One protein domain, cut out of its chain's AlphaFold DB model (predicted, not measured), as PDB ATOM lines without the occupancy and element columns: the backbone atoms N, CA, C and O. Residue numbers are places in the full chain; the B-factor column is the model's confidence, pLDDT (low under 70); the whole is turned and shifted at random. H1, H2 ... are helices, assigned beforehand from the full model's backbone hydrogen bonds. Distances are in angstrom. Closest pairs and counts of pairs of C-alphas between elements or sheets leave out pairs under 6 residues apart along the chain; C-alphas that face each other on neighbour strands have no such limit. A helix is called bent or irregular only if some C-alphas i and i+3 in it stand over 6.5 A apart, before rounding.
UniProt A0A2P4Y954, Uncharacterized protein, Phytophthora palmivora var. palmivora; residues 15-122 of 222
ATOM      1  N   LYS A  15     -44.887 -25.362   4.445       87.81
ATOM      2  CA  LYS A  15     -45.652 -24.318   3.755       87.81
ATOM      3  C   LYS A  15     -45.000 -23.898   2.434       87.81
ATOM      4  O   LYS A  15     -45.706 -23.693   1.449       87.81
ATOM      5  N   TYR A  16     -43.675 -23.774   2.403       86.12
ATOM      6  CA  TYR A  16     -42.926 -23.440   1.192       86.12
ATOM      7  C   TYR A  16     -43.029 -24.564   0.155       86.12
ATOM      8  O   TYR A  16     -43.341 -24.303  -1.004       86.12
ATOM      9  N   ILE A  17     -42.849 -25.820   0.582       89.12
ATOM     10  CA  ILE A  17     -42.988 -26.998  -0.289       89.12
ATOM     11  C   ILE A  17     -44.396 -27.059  -0.888       89.12
ATOM     12  O   ILE A  17     -44.541 -27.215  -2.096       89.12
ATOM     13  N   LEU A  18     -45.433 -26.895  -0.062       90.31
ATOM     14  CA  LEU A  18     -46.825 -26.928  -0.511       90.31
ATOM     15  C   LEU A  18     -47.151 -25.789  -1.481       90.31
ATOM     16  O   LEU A  18     -47.852 -26.016  -2.460       90.31
ATOM     17  N   THR A  19     -46.607 -24.591  -1.251       90.25
ATOM     18  CA  THR A  19     -46.787 -23.446  -2.160       90.25
ATOM     19  C   THR A  19     -46.107 -23.696  -3.506       90.25
ATOM     20  O   THR A  19     -46.671 -23.380  -4.549       90.25
ATOM     21  N   GLU A  20     -44.921 -24.305  -3.506       87.50
ATOM     22  CA  GLU A  20     -44.209 -24.644  -4.738       87.50
ATOM     23  C   GLU A  20     -44.912 -25.770  -5.513       87.50
ATOM     24  O   GLU A  20     -45.040 -25.690  -6.733       87.50
ATOM     25  N   ILE A  21     -45.420 -26.795  -4.816       89.50
ATOM     26  CA  ILE A  21     -46.243 -27.851  -5.423       89.50
ATOM     27  C   ILE A  21     -47.507 -27.244  -6.029       89.50
ATOM     28  O   ILE A  21     -47.827 -27.550  -7.175       89.50
ATOM     29  N   ASP A  22     -48.205 -26.368  -5.307       87.88
ATOM     30  CA  ASP A  22     -49.416 -25.725  -5.815       87.88
ATOM     31  C   ASP A  22     -49.108 -24.820  -7.013       87.88
ATOM     32  O   ASP A  22     -49.811 -24.874  -8.015       87.88
ATOM     33  N   ALA A  23     -47.993 -24.086  -6.997       84.00
ATOM     34  CA  ALA A  23     -47.538 -23.307  -8.146       84.00
ATOM     35  C   ALA A  23     -47.232 -24.191  -9.370       84.00
ATOM     36  O   ALA A  23     -47.552 -23.811 -10.495       84.00
ATOM     37  N   ILE A  24     -46.645 -25.377  -9.175       82.75
ATOM     38  CA  ILE A  24     -46.424 -26.354 -10.251       82.75
ATOM     39  C   ILE A  24     -47.764 -26.894 -10.759       82.75
ATOM     40  O   ILE A  24     -47.997 -26.906 -11.964       82.75
ATOM     41  N   VAL A  25     -48.666 -27.296  -9.864       83.06
ATOM     42  CA  VAL A  25     -49.985 -27.837 -10.218       83.06
ATOM     43  C   VAL A  25     -50.838 -26.793 -10.935       83.06
ATOM     44  O   VAL A  25     -51.484 -27.123 -11.923       83.06
ATOM     45  N   GLN A  26     -50.825 -25.539 -10.484       78.19
ATOM     46  CA  GLN A  26     -51.517 -24.433 -11.138       78.19
ATOM     47  C   GLN A  26     -50.930 -24.155 -12.521       78.19
ATOM     48  O   GLN A  26     -51.697 -24.008 -13.462       78.19
ATOM     49  N   ARG A  27     -49.602 -24.158 -12.695       72.06
ATOM     50  CA  ARG A  27     -48.988 -24.032 -14.033       72.06
ATOM     51  C   ARG A  27     -49.396 -25.175 -14.957       72.06
ATOM     52  O   ARG A  27     -49.825 -24.917 -16.077       72.06
ATOM     53  N   VAL A  28     -49.327 -26.415 -14.471       73.50
ATOM     54  CA  VAL A  28     -49.720 -27.618 -15.224       73.50
ATOM     55  C   VAL A  28     -51.190 -27.552 -15.636       73.50
ATOM     56  O   VAL A  28     -51.516 -27.835 -16.784       73.50
ATOM     57  N   LYS A  29     -52.072 -27.148 -14.716       65.62
ATOM     58  CA  LYS A  29     -53.511 -27.025 -14.969       65.62
ATOM     59  C   LYS A  29     -53.873 -25.847 -15.867       65.62
ATOM     60  O   LYS A  29     -54.852 -25.955 -16.597       65.62
ATOM     61  N   ASN A  30     -53.131 -24.745 -15.783       62.50
ATOM     62  CA  ASN A  30     -53.536 -23.493 -16.406       62.50
ATOM     63  C   ASN A  30     -52.824 -23.209 -17.733       62.50
ATOM     64  O   ASN A  30     -53.428 -22.505 -18.522       62.50
ATOM     65  N   ASP A  31     -51.625 -23.751 -18.013       55.81
ATOM     66  CA  ASP A  31     -50.848 -23.335 -19.203       55.81
ATOM     67  C   ASP A  31     -49.768 -24.321 -19.735       55.81
ATOM     68  O   ASP A  31     -48.898 -23.891 -20.485       55.81
ATOM     69  N   THR A  32     -49.726 -25.627 -19.400       59.06
ATOM     70  CA  THR A  32     -48.572 -26.464 -19.865       59.06
ATOM     71  C   THR A  32     -48.809 -27.867 -20.405       59.06
ATOM     72  O   THR A  32     -47.870 -28.433 -20.962       59.06
ATOM     73  N   LEU A  33     -50.006 -28.443 -20.317       60.62
ATOM     74  CA  LEU A  33     -50.260 -29.734 -20.958       60.62
ATOM     75  C   LEU A  33     -51.254 -29.541 -22.088       60.62
ATOM     76  O   LEU A  33     -52.459 -29.423 -21.874       60.62
ATOM     77  N   LEU A  34     -50.712 -29.489 -23.303       67.75
ATOM     78  CA  LEU A  34     -51.512 -29.645 -24.504       67.75
ATOM     79  C   LEU A  34     -52.236 -30.985 -24.396       67.75
ATOM     80  O   LEU A  34     -51.624 -32.014 -24.107       67.75
ATOM     81  N   ASP A  35     -53.545 -30.962 -24.610       78.44
ATOM     82  CA  ASP A  35     -54.324 -32.174 -24.816       78.44
ATOM     83  C   ASP A  35     -53.876 -32.774 -26.156       78.44
ATOM     84  O   ASP A  35     -54.386 -32.406 -27.217       78.44
ATOM     85  N   VAL A  36     -52.836 -33.614 -26.097       78.88
ATOM     86  CA  VAL A  36     -52.158 -34.199 -27.261       78.88
ATOM     87  C   VAL A  36     -53.166 -34.955 -28.122       78.88
ATOM     88  O   VAL A  36     -53.185 -34.784 -29.340       78.88
ATOM     89  N   ASP A  37     -54.077 -35.699 -27.496       79.19
ATOM     90  CA  ASP A  37     -55.110 -36.454 -28.203       79.19
ATOM     91  C   ASP A  37     -56.030 -35.524 -28.998       79.19
ATOM     92  O   ASP A  37     -56.313 -35.763 -30.178       79.19
ATOM     93  N   ARG A  38     -56.478 -34.422 -28.388       84.38
ATOM     94  CA  ARG A  38     -57.337 -33.438 -29.058       84.38
ATOM     95  C   ARG A  38     -56.599 -32.653 -30.138       84.38
ATOM     96  O   ARG A  38     -57.204 -32.333 -31.165       84.38
ATOM     97  N   LEU A  39     -55.327 -32.345 -29.913       85.94
ATOM     98  CA  LEU A  39     -54.466 -31.619 -30.838       85.94
ATOM     99  C   LEU A  39     -54.236 -32.424 -32.121       85.94
ATOM    100  O   LEU A  39     -54.608 -31.972 -33.205       85.94
ATOM    101  N   PHE A  40     -53.770 -33.667 -31.987       85.81
ATOM    102  CA  PHE A  40     -53.583 -34.567 -33.124       85.81
ATOM    103  C   PHE A  40     -54.919 -34.893 -33.804       85.81
ATOM    104  O   PHE A  40     -55.018 -34.853 -35.024       85.81
ATOM    105  N   SER A  41     -56.005 -35.103 -33.055       85.31
ATOM    106  CA  SER A  41     -57.319 -35.376 -33.665       85.31
ATOM    107  C   SER A  41     -57.860 -34.222 -34.524       85.31
ATOM    108  O   SER A  41     -58.621 -34.452 -35.480       85.31
ATOM    109  N   ARG A  42     -57.519 -32.977 -34.165       85.06
ATOM    110  CA  ARG A  42     -57.963 -31.766 -34.867       85.06
ATOM    111  C   ARG A  42     -57.082 -31.454 -36.070       85.06
ATOM    112  O   ARG A  42     -57.621 -31.182 -37.140       85.06
ATOM    113  N   GLU A  43     -55.771 -31.468 -35.878       82.12
ATOM    114  CA  GLU A  43     -54.806 -30.896 -36.824       82.12
ATOM    115  C   GLU A  43     -54.086 -31.961 -37.645       82.12
ATOM    116  O   GLU A  43     -53.783 -31.741 -38.816       82.12
ATOM    117  N   PHE A  44     -53.907 -33.157 -37.087       89.94
ATOM    118  CA  PHE A  44     -53.205 -34.240 -37.754       89.94
ATOM    119  C   PHE A  44     -54.156 -35.123 -38.566       89.94
ATOM    120  O   PHE A  44     -54.683 -36.135 -38.094       89.94
ATOM    121  N   ARG A  45     -54.411 -34.732 -39.819       87.81
ATOM    122  CA  ARG A  45     -55.303 -35.460 -40.735       87.81
ATOM    123  C   ARG A  45     -54.661 -35.688 -42.096       87.81
ATOM    124  O   ARG A  45     -54.015 -34.805 -42.646       87.81
ATOM    125  N   LEU A  46     -54.894 -36.877 -42.647       90.56
ATOM    126  CA  LEU A  46     -54.480 -37.233 -44.000       90.56
ATOM    127  C   LEU A  46     -55.251 -36.379 -45.018       90.56
ATOM    128  O   LEU A  46     -56.486 -36.373 -45.009       90.56
ATOM    129  N   ASP A  47     -54.541 -35.675 -45.900       89.25
ATOM    130  CA  ASP A  47     -55.186 -34.854 -46.923       89.25
ATOM    131  C   ASP A  47     -55.739 -35.719 -48.059       89.25
ATOM    132  O   ASP A  47     -55.016 -36.172 -48.943       89.25
ATOM    133  N   MET A  48     -57.053 -35.927 -48.061       90.50
ATOM    134  CA  MET A  48     -57.735 -36.725 -49.083       90.50
ATOM    135  C   MET A  48     -57.839 -36.030 -50.449       90.50
ATOM    136  O   MET A  48     -58.314 -36.657 -51.395       90.50
ATOM    137  N   LYS A  49     -57.428 -34.761 -50.567       90.88
ATOM    138  CA  LYS A  49     -57.389 -34.040 -51.848       90.88
ATOM    139  C   LYS A  49     -56.187 -34.440 -52.702       90.88
ATOM    140  O   LYS A  49     -56.264 -34.318 -53.921       90.88
ATOM    141  N   GLU A  50     -55.112 -34.925 -52.082       88.06
ATOM    142  CA  GLU A  50     -53.927 -35.410 -52.786       88.06
ATOM    143  C   GLU A  50     -54.251 -36.724 -53.512       88.06
ATOM    144  O   GLU A  50     -54.714 -37.703 -52.905       88.06
ATOM    145  N   THR A  51     -54.055 -36.722 -54.833       88.88
ATOM    146  CA  THR A  51     -54.413 -37.846 -55.707       88.88
ATOM    147  C   THR A  51     -53.355 -38.942 -55.708       88.88
ATOM    148  O   THR A  51     -53.703 -40.111 -55.867       88.88
ATOM    149  N   ASP A  52     -52.081 -38.579 -55.517       94.69
ATOM    150  CA  ASP A  52     -50.998 -39.550 -55.366       94.69
ATOM    151  C   ASP A  52     -50.991 -40.102 -53.937       94.69
ATOM    152  O   ASP A  52     -50.834 -39.377 -52.956       94.69
ATOM    153  N   VAL A  53     -51.169 -41.417 -53.813       91.00
ATOM    154  CA  VAL A  53     -51.211 -42.103 -52.520       91.00
ATOM    155  C   VAL A  53     -49.867 -42.022 -51.799       91.00
ATOM    156  O   VAL A  53     -49.862 -41.836 -50.584       91.00
ATOM    157  N   ASN A  54     -48.749 -42.143 -52.517       90.00
ATOM    158  CA  ASN A  54     -47.422 -42.150 -51.905       90.00
ATOM    159  C   ASN A  54     -47.074 -40.763 -51.374       90.00
ATOM    160  O   ASN A  54     -46.678 -40.625 -50.219       90.00
ATOM    161  N   ASP A  55     -47.299 -39.732 -52.187       91.62
ATOM    162  CA  ASP A  55     -47.050 -38.348 -51.788       91.62
ATOM    163  C   ASP A  55     -47.982 -37.913 -50.645       91.62
ATOM    164  O   ASP A  55     -47.555 -37.269 -49.688       91.62
ATOM    165  N   ARG A  56     -49.243 -38.366 -50.660       94.75
ATOM    166  CA  ARG A  56     -50.194 -38.143 -49.561       94.75
ATOM    167  C   ARG A  56     -49.717 -38.745 -48.240       94.75
ATOM    168  O   ARG A  56     -49.833 -38.106 -47.194       94.75
ATOM    169  N   VAL A  57     -49.210 -39.976 -48.280       90.50
ATOM    170  CA  VAL A  57     -48.668 -40.656 -47.098       90.50
ATOM    171  C   VAL A  57     -47.394 -39.955 -46.622       90.50
ATOM    172  O   VAL A  57     -47.259 -39.696 -45.430       90.50
ATOM    173  N   LEU A  58     -46.504 -39.562 -47.534       91.56
ATOM    174  CA  LEU A  58     -45.277 -38.844 -47.187       91.56
ATOM    175  C   LEU A  58     -45.580 -37.495 -46.520       91.56
ATOM    176  O   LEU A  58     -45.053 -37.199 -45.449       91.56
ATOM    177  N   LYS A  59     -46.491 -36.707 -47.101       89.44
ATOM    178  CA  LYS A  59     -46.949 -35.425 -46.542       89.44
ATOM    179  C   LYS A  59     -47.571 -35.582 -45.157       89.44
ATOM    180  O   LYS A  59     -47.377 -34.714 -44.313       89.44
ATOM    181  N   TYR A  60     -48.275 -36.684 -44.906       91.44
ATOM    182  CA  TYR A  60     -48.809 -37.003 -43.584       91.44
ATOM    183  C   TYR A  60     -47.704 -37.262 -42.558       91.44
ATOM    184  O   TYR A  60     -47.762 -36.744 -41.454       91.44
ATOM    185  N   PHE A  61     -46.645 -37.988 -42.903       89.12
ATOM    186  CA  PHE A  61     -45.529 -38.155 -41.965       89.12
ATOM    187  C   PHE A  61     -44.764 -36.848 -41.724       89.12
ATOM    188  O   PHE A  61     -44.399 -36.548 -40.587       89.12
ATOM    189  N   VAL A  62     -44.582 -36.032 -42.764       88.94
ATOM    190  CA  VAL A  62     -43.938 -34.716 -42.638       88.94
ATOM    191  C   VAL A  62     -44.752 -33.778 -41.743       88.94
ATOM    192  O   VAL A  62     -44.177 -33.137 -40.863       88.94
ATOM    193  N   SER A  63     -46.077 -33.723 -41.906       88.25
ATOM    194  CA  SER A  63     -46.930 -32.871 -41.070       88.25
ATOM    195  C   SER A  63     -46.983 -33.333 -39.611       88.25
ATOM    196  O   SER A  63     -47.101 -32.499 -38.719       88.25
ATOM    197  N   CYS A  64     -46.818 -34.635 -39.347       86.69
ATOM    198  CA  CYS A  64     -46.686 -35.171 -37.990       86.69
ATOM    199  C   CYS A  64     -45.473 -34.570 -37.278       86.69
ATOM    200  O   CYS A  64     -45.587 -34.038 -36.177       86.69
ATOM    201  N   ASN A  65     -44.313 -34.619 -37.938       87.31
ATOM    202  CA  ASN A  65     -43.066 -34.107 -37.381       87.31
ATOM    203  C   ASN A  65     -43.138 -32.592 -37.161       87.31
ATOM    204  O   ASN A  65     -42.735 -32.117 -36.104       87.31
ATOM    205  N   GLN A  66     -43.732 -31.850 -38.101       88.31
ATOM    206  CA  GLN A  66     -43.964 -30.409 -37.944       88.31
ATOM    207  C   GLN A  66     -44.850 -30.099 -36.733       88.31
ATOM    208  O   GLN A  66     -44.513 -29.224 -35.945       88.31
ATOM    209  N   LEU A  67     -45.932 -30.857 -36.534       89.31
ATOM    210  CA  LEU A  67     -46.827 -30.689 -35.388       89.31
ATOM    211  C   LEU A  67     -46.118 -31.003 -34.058       89.31
ATOM    212  O   LEU A  67     -46.298 -30.305 -33.062       89.31
ATOM    213  N   ILE A  68     -45.278 -32.041 -34.040       86.19
ATOM    214  CA  ILE A  68     -44.457 -32.406 -32.877       86.19
ATOM    215  C   ILE A  68     -43.456 -31.290 -32.541       86.19
ATOM    216  O   ILE A  68     -43.262 -30.981 -31.364       86.19
ATOM    217  N   GLU A  69     -42.829 -30.682 -33.548       85.56
ATOM    218  CA  GLU A  69     -41.876 -29.581 -33.381       85.56
ATOM    219  C   GLU A  69     -42.555 -28.285 -32.923       85.56
ATOM    220  O   GLU A  69     -42.129 -27.691 -31.930       85.56
ATOM    221  N   GLU A  70     -43.639 -27.876 -33.587       85.88
ATOM    222  CA  GLU A  70     -44.371 -26.633 -33.311       85.88
ATOM    223  C   GLU A  70     -44.933 -26.597 -31.885       85.88
ATOM    224  O   GLU A  70     -44.916 -25.561 -31.217       85.88
ATOM    225  N   HIS A  71     -45.360 -27.753 -31.376       83.69
ATOM    226  CA  HIS A  71     -45.890 -27.895 -30.025       83.69
ATOM    227  C   HIS A  71     -44.847 -28.300 -28.977       83.69
ATOM    228  O   HIS A  71     -45.204 -28.568 -27.828       83.69
ATOM    229  N   GLY A  72     -43.559 -28.336 -29.339       79.50
ATOM    230  CA  GLY A  72     -42.468 -28.631 -28.407       79.50
ATOM    231  C   GLY A  72     -42.513 -30.049 -27.826       79.50
ATOM    232  O   GLY A  72     -41.939 -30.304 -26.768       79.50
ATOM    233  N   LEU A  73     -43.177 -30.981 -28.513       82.12
ATOM    234  CA  LEU A  73     -43.336 -32.375 -28.090       82.12
ATOM    235  C   LEU A  73     -42.093 -33.223 -28.384       82.12
ATOM    236  O   LEU A  73     -42.030 -34.378 -27.976       82.12
ATOM    237  N   VAL A  74     -41.083 -32.663 -29.057       78.31
ATOM    238  CA  VAL A  74     -39.831 -33.351 -29.417       78.31
ATOM    239  C   VAL A  74     -39.192 -34.033 -28.202       78.31
ATOM    240  O   VAL A  74     -38.860 -35.217 -28.273       78.31
ATOM    241  N   ALA A  75     -39.129 -33.328 -27.065       74.06
ATOM    242  CA  ALA A  75     -38.538 -33.827 -25.824       74.06
ATOM    243  C   ALA A  75     -39.278 -35.049 -25.242       74.06
ATOM    244  O   ALA A  75     -38.678 -35.845 -24.519       74.06
ATOM    245  N   CYS A  76     -40.561 -35.245 -25.578       70.75
ATOM    246  CA  CYS A  76     -41.325 -36.430 -25.179       70.75
ATOM    247  C   CYS A  76     -40.815 -37.710 -25.861       70.75
ATOM    248  O   CYS A  76     -41.044 -38.805 -25.351       70.75
ATOM    249  N   PHE A  77     -40.095 -37.579 -26.979       69.31
ATOM    250  CA  PHE A  77     -39.580 -38.702 -27.762       69.31
ATOM    251  C   PHE A  77     -38.072 -38.942 -27.596       69.31
ATOM    252  O   PHE A  77     -37.534 -39.857 -28.218       69.31
ATOM    253  N   ASP A  78     -37.384 -38.149 -26.774       69.69
ATOM    254  CA  ASP A  78     -35.933 -38.271 -26.562       69.69
ATOM    255  C   ASP A  78     -35.574 -39.253 -25.427       69.69
ATOM    256  O   ASP A  78     -34.405 -39.559 -25.196       69.69
ATOM    257  N   GLY A  79     -36.581 -39.785 -24.723       65.75
ATOM    258  CA  GLY A  79     -36.420 -40.847 -23.728       65.75
ATOM    259  C   GLY A  79     -36.317 -42.251 -24.341       65.75
ATOM    260  O   GLY A  79     -36.677 -42.476 -25.493       65.75
ATOM    261  N   GLU A  80     -35.899 -43.233 -23.536       56.81
ATOM    262  CA  GLU A  80     -35.692 -44.638 -23.947       56.81
ATOM    263  C   GLU A  80     -36.908 -45.270 -24.665       56.81
ATOM    264  O   GLU A  80     -36.750 -46.123 -25.539       56.81
ATOM    265  N   HIS A  81     -38.125 -44.818 -24.340       55.19
ATOM    266  CA  HIS A  81     -39.367 -45.239 -24.996       55.19
ATOM    267  C   HIS A  81     -39.609 -44.569 -26.361       55.19
ATOM    268  O   HIS A  81     -40.098 -45.236 -27.266       55.19
ATOM    269  N   GLY A  82     -39.228 -43.300 -26.547       53.75
ATOM    270  CA  GLY A  82     -39.396 -42.585 -27.819       53.75
ATOM    271  C   GLY A  82     -38.331 -42.928 -28.867       53.75
ATOM    272  O   GLY A  82     -38.611 -42.952 -30.066       53.75
ATOM    273  N   VAL A  83     -37.125 -43.295 -28.423       55.34
ATOM    274  CA  VAL A  83     -36.025 -43.731 -29.302       55.34
ATOM    275  C   VAL A  83     -36.344 -45.060 -29.997       55.34
ATOM    276  O   VAL A  83     -36.003 -45.233 -31.168       55.34
ATOM    277  N   LYS A  84     -37.043 -45.985 -29.321       51.72
ATOM    278  CA  LYS A  84     -37.451 -47.273 -29.915       51.72
ATOM    279  C   LYS A  84     -38.354 -47.071 -31.136       51.72
ATOM    280  O   LYS A  84     -38.137 -47.720 -32.154       51.72
ATOM    281  N   GLU A  85     -39.282 -46.123 -31.072       51.94
ATOM    282  CA  GLU A  85     -40.253 -45.858 -32.142       51.94
ATOM    283  C   GLU A  85     -39.661 -44.983 -33.266       51.94
ATOM    284  O   GLU A  85     -39.805 -45.311 -34.446       51.94
ATOM    285  N   LYS A  86     -38.852 -43.963 -32.929       51.56
ATOM    286  CA  LYS A  86     -38.066 -43.192 -33.917       51.56
ATOM    287  C   LYS A  86     -37.077 -44.070 -34.699       51.56
ATOM    288  O   LYS A  86     -36.821 -43.804 -35.870       51.56
ATOM    289  N   SER A  87     -36.510 -45.116 -34.091       50.22
ATOM    290  CA  SER A  87     -35.546 -45.994 -34.776       50.22
ATOM    291  C   SER A  87     -36.162 -46.818 -35.913       50.22
ATOM    292  O   SER A  87     -35.459 -47.133 -36.868       50.22
ATOM    293  N   ALA A  88     -37.466 -47.113 -35.847       50.88
ATOM    294  CA  ALA A  88     -38.190 -47.747 -36.946       50.88
ATOM    295  C   ALA A  88     -38.461 -46.754 -38.084       50.88
ATOM    296  O   ALA A  88     -38.353 -47.115 -39.243       50.88
ATOM    297  N   CYS A  89     -38.720 -45.479 -37.775       50.78
ATOM    298  CA  CYS A  89     -38.905 -44.430 -38.789       50.78
ATOM    299  C   CYS A  89     -37.646 -44.174 -39.646       50.78
ATOM    300  O   CYS A  89     -37.757 -43.630 -40.739       50.78
ATOM    301  N   ASN A  90     -36.458 -44.537 -39.154       56.44
ATOM    302  CA  ASN A  90     -35.191 -44.370 -39.877       56.44
ATOM    303  C   ASN A  90     -34.731 -45.651 -40.602       56.44
ATOM    304  O   ASN A  90     -33.675 -45.648 -41.230       56.44
ATOM    305  N   ASP A  91     -35.479 -46.749 -40.475       74.75
ATOM    306  CA  ASP A  91     -35.141 -48.058 -41.031       74.75
ATOM    307  C   ASP A  91     -36.403 -48.684 -41.631       74.75
ATOM    308  O   ASP A  91     -37.230 -49.261 -40.922       74.75
ATOM    309  N   ASP A  92     -36.540 -48.561 -42.952       71.44
ATOM    310  CA  ASP A  92     -37.712 -49.005 -43.711       71.44
ATOM    311  C   ASP A  92     -38.074 -50.476 -43.449       71.44
ATOM    312  O   ASP A  92     -39.254 -50.833 -43.443       71.44
ATOM    313  N   CYS A  93     -37.085 -51.333 -43.168       74.75
ATOM    314  CA  CYS A  93     -37.318 -52.737 -42.834       74.75
ATOM    315  C   CYS A  93     -38.012 -52.877 -41.473       74.75
ATOM    316  O   CYS A  93     -38.989 -53.612 -41.339       74.75
ATOM    317  N   LYS A  94     -37.560 -52.122 -40.466       78.12
ATOM    318  CA  LYS A  94     -38.192 -52.116 -39.138       78.12
ATOM    319  C   LYS A  94     -39.571 -51.464 -39.167       78.12
ATOM    320  O   LYS A  94     -40.468 -51.923 -38.461       78.12
ATOM    321  N   LEU A  95     -39.755 -50.421 -39.979       79.69
ATOM    322  CA  LEU A  95     -41.064 -49.802 -40.180       79.69
ATOM    323  C   LEU A  95     -42.049 -50.782 -40.821       79.69
ATOM    324  O   LEU A  95     -43.194 -50.881 -40.374       79.69
ATOM    325  N   HIS A  96     -41.607 -51.518 -41.842       84.12
ATOM    326  CA  HIS A  96     -42.401 -52.552 -42.495       84.12
ATOM    327  C   HIS A  96     -42.821 -53.645 -41.505       84.12
ATOM    328  O   HIS A  96     -44.007 -53.962 -41.419       84.12
ATOM    329  N   ASP A  97     -41.883 -54.172 -40.717       87.62
ATOM    330  CA  ASP A  97     -42.163 -55.245 -39.761       87.62
ATOM    331  C   ASP A  97     -43.148 -54.799 -38.671       87.62
ATOM    332  O   ASP A  97     -44.108 -55.512 -38.368       87.62
ATOM    333  N   LEU A  98     -42.980 -53.581 -38.149       85.88
ATOM    334  CA  LEU A  98     -43.909 -52.991 -37.184       85.88
ATOM    335  C   LEU A  98     -45.296 -52.750 -37.800       85.88
ATOM    336  O   LEU A  98     -46.320 -53.024 -37.172       85.88
ATOM    337  N   THR A  99     -45.350 -52.264 -39.042       87.81
ATOM    338  CA  THR A  99     -46.612 -52.046 -39.766       87.81
ATOM    339  C   THR A  99     -47.349 -53.364 -39.985       87.81
ATOM    340  O   THR A  99     -48.560 -53.442 -39.765       87.81
ATOM    341  N   LEU A 100     -46.620 -54.415 -40.364       91.31
ATOM    342  CA  LEU A 100     -47.163 -55.755 -40.539       91.31
ATOM    343  C   LEU A 100     -47.706 -56.309 -39.215       91.31
ATOM    344  O   LEU A 100     -48.831 -56.810 -39.179       91.31
ATOM    345  N   GLU A 101     -46.959 -56.172 -38.119       92.44
ATOM    346  CA  GLU A 101     -47.400 -56.593 -36.785       92.44
ATOM    347  C   GLU A 101     -48.705 -55.892 -36.371       92.44
ATOM    348  O   GLU A 101     -49.669 -56.551 -35.969       92.44
ATOM    349  N   LYS A 102     -48.777 -54.565 -36.537       89.69
ATOM    350  CA  LYS A 102     -49.963 -53.771 -36.182       89.69
ATOM    351  C   LYS A 102     -51.169 -54.076 -37.063       89.69
ATOM    352  O   LYS A 102     -52.288 -54.153 -36.550       89.69
ATOM    353  N   ALA A 103     -50.964 -54.306 -38.357       91.56
ATOM    354  CA  ALA A 103     -52.032 -54.723 -39.262       91.56
ATOM    355  C   ALA A 103     -52.609 -56.092 -38.859       91.56
ATOM    356  O   ALA A 103     -53.827 -56.262 -38.796       91.56
ATOM    357  N   LEU A 104     -51.751 -57.054 -38.502       93.88
ATOM    358  CA  LEU A 104     -52.181 -58.379 -38.047       93.88
ATOM    359  C   LEU A 104     -52.933 -58.324 -36.711       93.88
ATOM    360  O   LEU A 104     -53.904 -59.058 -36.514       93.88
ATOM    361  N   GLU A 105     -52.509 -57.462 -35.789       93.56
ATOM    362  CA  GLU A 105     -53.207 -57.228 -34.523       93.56
ATOM    363  C   GLU A 105     -54.618 -56.660 -34.757       93.56
ATOM    364  O   GLU A 105     -55.603 -57.194 -34.229       93.56
ATOM    365  N   GLN A 106     -54.744 -55.661 -35.636       91.88
ATOM    366  CA  GLN A 106     -56.039 -55.099 -36.027       91.88
ATOM    367  C   GLN A 106     -56.956 -56.132 -36.697       91.88
ATOM    368  O   GLN A 106     -58.153 -56.169 -36.394       91.88
ATOM    369  N   ASP A 107     -56.418 -56.998 -37.557       91.31
ATOM    370  CA  ASP A 107     -57.175 -58.069 -38.211       91.31
ATOM    371  C   ASP A 107     -57.698 -59.097 -37.201       91.31
ATOM    372  O   ASP A 107     -58.871 -59.490 -37.245       91.31
ATOM    373  N   ARG A 108     -56.874 -59.485 -36.217       93.56
ATOM    374  CA  ARG A 108     -57.315 -60.348 -35.107       93.56
ATOM    375  C   ARG A 108     -58.450 -59.696 -34.323       93.56
ATOM    376  O   ARG A 108     -59.430 -60.367 -33.988       93.56
ATOM    377  N   ASP A 109     -58.363 -58.399 -34.050       90.62
ATOM    378  CA  ASP A 109     -59.415 -57.653 -33.356       90.62
ATOM    379  C   ASP A 109     -60.694 -57.523 -34.171       90.62
ATOM    380  O   ASP A 109     -61.796 -57.632 -33.624       90.62
ATOM    381  N   PHE A 110     -60.570 -57.309 -35.477       92.50
ATOM    382  CA  PHE A 110     -61.703 -57.281 -36.386       92.50
ATOM    383  C   PHE A 110     -62.423 -58.632 -36.400       92.50
ATOM    384  O   PHE A 110     -63.647 -58.679 -36.247       92.50
ATOM    385  N   VAL A 111     -61.681 -59.738 -36.502       88.19
ATOM    386  CA  VAL A 111     -62.240 -61.097 -36.455       88.19
ATOM    387  C   VAL A 111     -62.900 -61.378 -35.105       88.19
ATOM    388  O   VAL A 111     -64.027 -61.882 -35.083       88.19
ATOM    389  N   ARG A 112     -62.265 -61.001 -33.985       89.56
ATOM    390  CA  ARG A 112     -62.853 -61.119 -32.637       89.56
ATOM    391  C   ARG A 112     -64.178 -60.366 -32.534       89.56
ATOM    392  O   ARG A 112     -65.185 -60.954 -32.143       89.56
ATOM    393  N   ARG A 113     -64.212 -59.099 -32.958       88.50
ATOM    394  CA  ARG A 113     -65.431 -58.272 -32.964       88.50
ATOM    395  C   ARG A 113     -66.514 -58.843 -33.877       88.50
ATOM    396  O   ARG A 113     -67.688 -58.848 -33.510       88.50
ATOM    397  N   LYS A 114     -66.138 -59.356 -35.051       87.12
ATOM    398  CA  LYS A 114     -67.067 -59.992 -35.993       87.12
ATOM    399  C   LYS A 114     -67.674 -61.273 -35.414       87.12
ATOM    400  O   LYS A 114     -68.877 -61.473 -35.562       87.12
ATOM    401  N   ARG A 115     -66.876 -62.109 -34.737       83.25
ATOM    402  CA  ARG A 115     -67.358 -63.319 -34.054       83.25
ATOM    403  C   ARG A 115     -68.298 -62.965 -32.900       83.25
ATOM    404  O   ARG A 115     -69.402 -63.489 -32.869       83.25
ATOM    405  N   ALA A 116     -67.934 -61.998 -32.056       81.94
ATOM    406  CA  ALA A 116     -68.789 -61.533 -30.959       81.94
ATOM    407  C   ALA A 116     -70.171 -61.057 -31.448       81.94
ATOM    408  O   ALA A 116     -71.194 -61.425 -30.877       81.94
ATOM    409  N   ARG A 117     -70.219 -60.311 -32.562       80.62
ATOM    410  CA  ARG A 117     -71.483 -59.884 -33.191       80.62
ATOM    411  C   ARG A 117     -72.332 -61.056 -33.688       80.62
ATOM    412  O   ARG A 117     -73.555 -60.970 -33.654       80.62
ATOM    413  N   TYR A 118     -71.702 -62.123 -34.175       74.50
ATOM    414  CA  TYR A 118     -72.399 -63.322 -34.637       74.50
ATOM    415  C   TYR A 118     -72.957 -64.126 -33.452       74.50
ATOM    416  O   TYR A 118     -74.130 -64.499 -33.464       74.50
ATOM    417  N   ASP A 119     -72.165 -64.307 -32.397       70.69
ATOM    418  CA  ASP A 119     -72.586 -65.010 -31.180       70.69
ATOM    419  C   ASP A 119     -73.744 -64.275 -30.484       70.69
ATOM    420  O   ASP A 119     -74.732 -64.893 -30.096       70.69
ATOM    421  N   GLU A 120     -73.716 -62.943 -30.426       69.44
ATOM    422  CA  GLU A 120     -74.805 -62.135 -29.856       69.44
ATOM    423  C   GLU A 120     -76.113 -62.215 -30.674       69.44
ATOM    424  O   GLU A 120     -77.221 -62.082 -30.136       69.44
ATOM    425  N   GLN A 121     -76.004 -62.470 -31.981       64.62
ATOM    426  CA  GLN A 121     -77.143 -62.559 -32.893       64.62
ATOM    427  C   GLN A 121     -77.779 -63.958 -32.925       64.62
ATOM    428  O   GLN A 121     -78.983 -64.060 -33.161       64.62
ATOM    429  N   PHE A 122     -77.008 -65.015 -32.643       59.06
ATOM    430  CA  PHE A 122     -77.459 -66.411 -32.723       59.06
ATOM    431  C   PHE A 122     -77.522 -67.154 -31.378       59.06
ATOM    432  O   PHE A 122     -78.157 -68.201 -31.311       59.06
TER     433      PHE A 122
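Overview. This is residues 15 to 122 of the 222 residues of an uncharacterized protein of Phytophthora palmivora var. palmivora (UniProt A0A2P4Y954). An open, loosely joined string of helices, in which an arm at each end sticks out from a body whose helices H2 to H5 make few contacts. One arm is most of H1, residues 15 to 23 and 25 to 31, and the other is residues 100 to 122 of the long H6; in the body H3 and H5 stay apart, and H4 is at the turn between them. The printed part has 108 residues with six named helices, H1 to H6 in order, and no named strand: all helix. It is extended, with a radius of gyration of the C-alphas of 20.3 A and spans of 62 by 43 by 31 A.

Arrangement. H1, residues 15 to 32, touches no helix. H2, residues 36 to 43, and H3, residues 53 to 70, are near each other, with 8 pairs of C-alphas within 10 A. H4, residues 73 to 77, is close to H3 but not clearly touching; their closest C-alphas, of Ile 68 and Val 74, are 5.9 A apart. H5, residues 80 to 89, only just touches H4, with 3 pairs of C-alphas within 8 A, and only at the corner; the closest C-alphas, of Phe 77 and Val 83, are 6.3 A apart. H6, residues 92 to 122, touches H5 only at the corner, with residues 94 to 98 alone, about perpendicular at 81 degrees; the closest C-alphas, of Ala 88 and Leu 95, are 4.8 A apart. Every O i to N i+4 pair is within hydrogen-bond range in H2, H3 and H6, against 13 of 14 in H1, 0 of 1 in H4 and 2 of 6 in H5; O i to N i+3 pairs within range are 2 of 2 in H4 and 3 of 7 in H5.

Along the chain. H1 begins at C-alpha 15 (-45.652, -24.318, 3.755), is 23.9 A long and is only just irregular, with C-alphas 29 and 32 7.0 A apart. H3 is 25.6 A long. H6, 44.8 A long, ends at C-alpha 122 (-77.459, -66.411, -32.723).

Size, cuts and confidence. The C-alphas farthest apart, of Tyr 16 and Phe 122, are 64.7 A apart. The printed part has no cut and no long link. pLDDT is under 70 in residues 29 to 34, 77 to 90 and 120 to 122.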